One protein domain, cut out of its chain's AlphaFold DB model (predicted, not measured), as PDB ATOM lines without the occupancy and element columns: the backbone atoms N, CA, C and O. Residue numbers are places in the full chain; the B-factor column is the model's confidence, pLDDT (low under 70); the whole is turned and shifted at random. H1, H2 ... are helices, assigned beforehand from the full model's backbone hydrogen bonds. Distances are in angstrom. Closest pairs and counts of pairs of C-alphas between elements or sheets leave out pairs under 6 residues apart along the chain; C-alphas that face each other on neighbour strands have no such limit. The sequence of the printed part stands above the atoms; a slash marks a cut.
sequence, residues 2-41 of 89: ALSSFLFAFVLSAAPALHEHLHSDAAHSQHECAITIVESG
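This is residues 2 to 41 of the 89 residues of an uncharacterized protein of Chthoniobacterales bacterium (UniProt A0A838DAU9). The longest helix, H1, comes first; H2 turns off beyond its last residue, and a wide loop then swings round and brings H3 back to pack on residues 9 to 13 of H1. H2 and H3 run opposite ways, and the loop and the beginning of H1 make the two ends of the longest axis. The printed part has 40 residues with three named helices, in the order H1, H2, H3, and no named strand; the class is all helix. It is compact, with a radius of gyration of the C-alphas of 9.5 A and spans of 27 by 20 by 14 A.

H1 holds residues 2 to 13 and is 16.5 A long from C-alpha 2 at (-67.568, -124.600, 169.177) to C-alpha 13 at (-74.235, -111.829, 161.197). H2 holds residues 16 to 22 and measures 10.0 A. H3 holds residues 34 to 40 and measures 10.2 A, with C-alpha 40 at (-81.841, -111.570, 166.289).

H1 and H2 only just touch, with 3 pairs of C-alphas within 8 A, and only at the corner by their tight link. H1 touches H2 with residues 12 to 13 alone, and the closest C-alphas, of Leu 12 and His 19, are 5.5 A apart. The two run opposite ways at a steep tilt of 58 degrees. H3 touches H1, which takes part with residues 9 to 13 alone; the closest C-alphas, of Ala 9 and Ile 35, are 4.8 A apart. These two run the same way at a steep tilt of 54 degrees. H2 and H3 are close but not clearly touching, with the closest C-alphas, of His 19 and Ile 35, 7.9 A apart, and stand at a shallow tilt of 17 degrees. In H1, H2 and H3 every O i to N i+4 pair is within hydrogen-bond range.

The C-alphas farthest apart, of Leu 3 and Ser 29, are 27.1 A apart. The printed part has no cut. The link from H2 to H3 is long, with 11 residues. The mean pLDDT of the printed part is 87.4, and no printed residue is under 70.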
ATOM      1  N   ALA A   2     -66.435-125.500 168.904       78.31
ATOM      2  CA  ALA A   2     -67.568-124.600 169.177       78.31
ATOM      3  C   ALA A   2     -67.260-123.089 169.078       78.31
ATOM      4  O   ALA A   2     -67.998-122.362 168.425       78.31
ATOM      5  N   LEU A   3     -66.137-122.623 169.643       89.75
ATOM      6  CA  LEU A   3     -65.749-121.205 169.577       89.75
ATOM      7  C   LEU A   3     -65.513-120.723 168.136       89.75
ATOM      8  O   LEU A   3     -65.922-119.630 167.771       89.75
ATOM      9  N   SER A   4     -64.881-121.553 167.302       89.88
ATOM     10  CA  SER A   4     -64.623-121.212 165.899       89.88
ATOM     11  C   SER A   4     -65.920-121.100 165.105       89.88
ATOM     12  O   SER A   4     -66.054-120.195 164.291       89.88
ATOM     13  N   SER A   5     -66.870-122.005 165.345       87.69
ATOM     14  CA  SER A   5     -68.187-121.969 164.707       87.69
ATOM     15  C   SER A   5     -68.991-120.746 165.146       87.69
ATOM     16  O   SER A   5     -69.630-120.111 164.315       87.69
ATOM     17  N   PHE A   6     -68.907-120.377 166.427       88.62
ATOM     18  CA  PHE A   6     -69.546-119.173 166.949       88.62
ATOM     19  C   PHE A   6     -68.952-117.894 166.350       88.62
ATOM     20  O   PHE A   6     -69.694-117.055 165.854       88.62
ATOM     21  N   LEU A   7     -67.620-117.760 166.328       93.50
ATOM     22  CA  LEU A   7     -66.958-116.600 165.719       93.50
ATOM     23  C   LEU A   7     -67.277-116.483 164.226       93.50
ATOM     24  O   LEU A   7     -67.459-115.381 163.721       93.50
ATOM     25  N   PHE A   8     -67.381-117.614 163.528       91.62
ATOM     26  CA  PHE A   8     -67.793-117.642 162.131       91.62
ATOM     27  C   PHE A   8     -69.231-117.132 161.953       91.62
ATOM     28  O   PHE A   8     -69.450-116.221 161.160       91.62
ATOM     29  N   ALA A   9     -70.188-117.642 162.735       91.06
ATOM     30  CA  ALA A   9     -71.571-117.161 162.709       91.06
ATOM     31  C   ALA A   9     -71.681-115.670 163.077       91.06
ATOM     32  O   ALA A   9     -72.426-114.934 162.439       91.06
ATOM     33  N   PHE A  10     -70.882-115.204 164.042       92.19
ATOM     34  CA  PHE A  10     -70.824-113.801 164.454       92.19
ATOM     35  C   PHE A  10     -70.330-112.876 163.336       92.19
ATOM     36  O   PHE A  10     -70.933-111.839 163.074       92.19
ATOM     37  N   VAL A  11     -69.258-113.259 162.635       94.00
ATOM     38  CA  VAL A  11     -68.751-112.481 161.494       94.00
ATOM     39  C   VAL A  11     -69.780-112.427 160.362       94.00
ATOM     40  O   VAL A  11     -69.948-111.373 159.755       94.00
ATOM     41  N   LEU A  12     -70.488-113.531 160.095       91.25
ATOM     42  CA  LEU A  12     -71.534-113.575 159.069       91.25
ATOM     43  C   LEU A  12     -72.759-112.728 159.430       91.25
ATOM     44  O   LEU A  12     -73.296-112.064 158.551       91.25
ATOM     45  N   SER A  13     -73.140-112.681 160.709       90.56
ATOM     46  CA  SER A  13     -74.235-111.829 161.197       90.56
ATOM     47  C   SER A  13     -73.947-110.341 160.957       90.56
ATOM     48  O   SER A  13     -74.847-109.576 160.633       90.56
ATOM     49  N   ALA A  14     -72.678-109.926 161.023       90.25
ATOM     50  CA  ALA A  14     -72.270-108.554 160.724       90.25
ATOM     51  C   ALA A  14     -72.087-108.262 159.215       90.25
ATOM     52  O   ALA A  14     -71.783-107.124 158.849       90.25
ATOM     53  N   ALA A  15     -72.231-109.261 158.334       90.88
ATOM     54  CA  ALA A  15     -71.979-109.145 156.896       90.88
ATOM     55  C   ALA A  15     -73.035-109.897 156.048       90.88
ATOM     56  O   ALA A  15     -72.719-110.937 155.458       90.88
ATOM     57  N   PRO A  16     -74.258-109.347 155.895       83.81
ATOM     58  CA  PRO A  16     -75.379-110.026 155.229       83.81
ATOM     59  C   PRO A  16     -75.083-110.489 153.796       83.81
ATOM     60  O   PRO A  16     -75.434-111.601 153.413       83.81
ATOM     61  N   ALA A  17     -74.333-109.700 153.019       89.31
ATOM     62  CA  ALA A  17     -73.939-110.083 151.660       89.31
ATOM     63  C   ALA A  17     -73.089-111.370 151.621       89.31
ATOM     64  O   ALA A  17     -73.160-112.141 150.667       89.31
ATOM     65  N   LEU A  18     -72.280-111.623 152.657       88.31
ATOM     66  CA  LEU A  18     -71.468-112.838 152.746       88.31
ATOM     67  C   LEU A  18     -72.300-114.032 153.232       88.31
ATOM     68  O   LEU A  18     -72.071-115.155 152.789       88.31
ATOM     69  N   HIS A  19     -73.291-113.790 154.093       89.94
ATOM     70  CA  HIS A  19     -74.281-114.792 154.491       89.94
ATOM     71  C   HIS A  19     -75.116-115.263 153.289       89.94
ATOM     72  O   HIS A  19     -75.204-116.465 153.051       89.94
ATOM     73  N   GLU A  20     -75.611-114.349 152.453       89.44
ATOM     74  CA  GLU A  20     -76.350-114.682 151.222       89.44
ATOM     75  C   GLU A  20     -75.519-115.486 150.211       89.44
ATOM     76  O   GLU A  20     -76.045-116.340 149.496       89.44
ATOM     77  N   HIS A  21     -74.203-115.262 150.166       91.81
ATOM     78  CA  HIS A  21     -73.303-116.058 149.332       91.81
ATOM     79  C   HIS A  21     -73.144-117.504 149.820       91.81
ATOM     80  O   HIS A  21     -72.771-118.370 149.027       91.81
ATOM     81  N   LEU A  22     -73.392-117.776 151.105       88.31
ATOM     82  CA  LEU A  22     -73.290-119.123 151.659       88.31
ATOM     83  C   LEU A  22     -74.478-119.988 151.229       88.31
ATOM     84  O   LEU A  22     -74.297-121.165 150.914       88.31
ATOM     85  N   HIS A  23     -75.678-119.406 151.201       86.81
ATOM     86  CA  HIS A  23     -76.882-120.050 150.690       86.81
ATOM     87  C   HIS A  23     -77.937-119.005 150.285       86.81
ATOM     88  O   HIS A  23     -78.215-118.041 150.995       86.81
ATOM     89  N   SER A  24     -78.548-119.214 149.116       82.44
ATOM     90  CA  SER A  24     -79.442-118.244 148.468       82.44
ATOM     91  C   SER A  24     -80.769-118.024 149.192       82.44
ATOM     92  O   SER A  24     -81.496-117.087 148.874       82.44
ATOM     93  N   ASP A  25     -81.128-118.904 150.125       87.12
ATOM     94  CA  ASP A  25     -82.336-118.768 150.927       87.12
ATOM     95  C   ASP A  25     -82.153-117.861 152.157       87.12
ATOM     96  O   ASP A  25     -83.156-117.533 152.785       87.12
ATOM     97  N   ALA A  26     -80.932-117.388 152.446       83.31
ATOM     98  CA  ALA A  26     -80.634-116.496 153.573       83.31
ATOM     99  C   ALA A  26     -81.453-115.193 153.569       83.31
ATOM    100  O   ALA A  26     -81.762-114.658 154.626       83.31
ATOM    101  N   ALA A  27     -81.830-114.697 152.386       80.31
ATOM    102  CA  ALA A  27     -82.590-113.457 152.232       80.31
ATOM    103  C   ALA A  27     -84.100-113.606 152.522       80.31
ATOM    104  O   ALA A  27     -84.843-112.625 152.456       80.31
ATOM    105  N   HIS A  28     -84.598-114.818 152.802       85.50
ATOM    106  CA  HIS A  28     -86.014-115.007 153.120       85.50
ATOM    107  C   HIS A  28     -86.315-114.537 154.543       85.50
ATOM    108  O   HIS A  28     -85.634-114.903 155.493       85.50
ATOM    109  N   SER A  29     -87.418-113.811 154.712       77.94
ATOM    110  CA  SER A  29     -87.841-113.265 156.009       77.94
ATOM    111  C   SER A  29     -88.189-114.312 157.076       77.94
ATOM    112  O   SER A  29     -88.331-113.961 158.240       77.94
ATOM    113  N   GLN A  30     -88.356-115.580 156.688       82.44
ATOM    114  CA  GLN A  30     -88.627-116.708 157.588       82.44
ATOM    115  C   GLN A  30     -87.437-117.671 157.689       82.44
ATOM    116  O   GLN A  30     -87.584-118.789 158.178       82.44
ATOM    117  N   HIS A  31     -86.274-117.283 157.163       85.56
ATOM    118  CA  HIS A  31     -85.084-118.113 157.221       85.56
ATOM    119  C   HIS A  31     -84.493-118.095 158.636       85.56
ATOM    120  O   HIS A  31     -84.197-117.035 159.185       85.56
ATOM    121  N   GLU A  32     -84.278-119.280 159.203       86.62
ATOM    122  CA  GLU A  32     -83.650-119.453 160.509       86.62
ATOM    123  C   GLU A  32     -82.401-120.327 160.376       86.62
ATOM    124  O   GLU A  32     -82.455-121.475 159.932       86.62
ATOM    125  N   CYS A  33     -81.254-119.785 160.779       88.94
ATOM    126  CA  CYS A  33     -80.001-120.516 160.889       88.94
ATOM    127  C   CYS A  33     -79.172-119.995 162.069       88.94
ATOM    128  O   CYS A  33     -79.522-119.024 162.736       88.94
ATOM    129  N   ALA A  34     -78.019-120.616 162.322       88.81
ATOM    130  CA  ALA A  34     -77.129-120.190 163.404       88.81
ATOM    131  C   ALA A  34     -76.689-118.714 163.297       88.81
ATOM    132  O   ALA A  34     -76.390-118.104 164.317       88.81
ATOM    133  N   ILE A  35     -76.641-118.148 162.087       89.75
ATOM    134  CA  ILE A  35     -76.245-116.753 161.844       89.75
ATOM    135  C   ILE A  35     -77.376-115.805 162.244       89.75
ATOM    136  O   ILE A  35     -77.136-114.874 163.008       89.75
ATOM    137  N   THR A  36     -78.607-116.080 161.798       86.38
ATOM    138  CA  THR A  36     -79.772-115.259 162.160       86.38
ATOM    139  C   THR A  36     -80.042-115.325 163.658       86.38
ATOM    140  O   THR A  36     -80.295-114.298 164.264       86.38
ATOM    141  N   ILE A  37     -79.864-116.486 164.300       87.44
ATOM    142  CA  ILE A  37     -79.984-116.621 165.762       87.44
ATOM    143  C   ILE A  37     -78.953-115.754 166.505       87.44
ATOM    144  O   ILE A  37     -79.249-115.221 167.574       87.44
ATOM    145  N   VAL A  38     -77.737-115.602 165.970       88.12
ATOM    146  CA  VAL A  38     -76.722-114.703 166.550       88.12
ATOM    147  C   VAL A  38     -77.098-113.231 166.348       88.12
ATOM    148  O   VAL A  38     -76.793-112.415 167.215       88.12
ATOM    149  N   GLU A  39     -77.778-112.900 165.248       85.75
ATOM    150  CA  GLU A  39     -78.226-111.542 164.920       85.75
ATOM    151  C   GLU A  39     -79.463-111.103 165.724       85.75
ATOM    152  O   GLU A  39     -79.442-110.060 166.375       85.75
ATOM    153  N   SER A  40     -80.540-111.893 165.688       83.69
ATOM    154  CA  SER A  40     -81.841-111.570 166.289       83.69
ATOM    155  C   SER A  40     -82.004-112.086 167.717       83.69
ATOM    156  O   SER A  40     -82.942-111.703 168.413       83.69
ATOM    157  N   GLY A  41     -81.110-112.969 168.164       78.50
ATOM    158  CA  GLY A  41     -81.329-113.768 169.361       78.50
ATOM    159  C   GLY A  41     -82.351-114.882 169.128       78.50
ATOM    160  O   GLY A  41     -82.947-115.020 168.058       78.50
TER     161      GLY A  41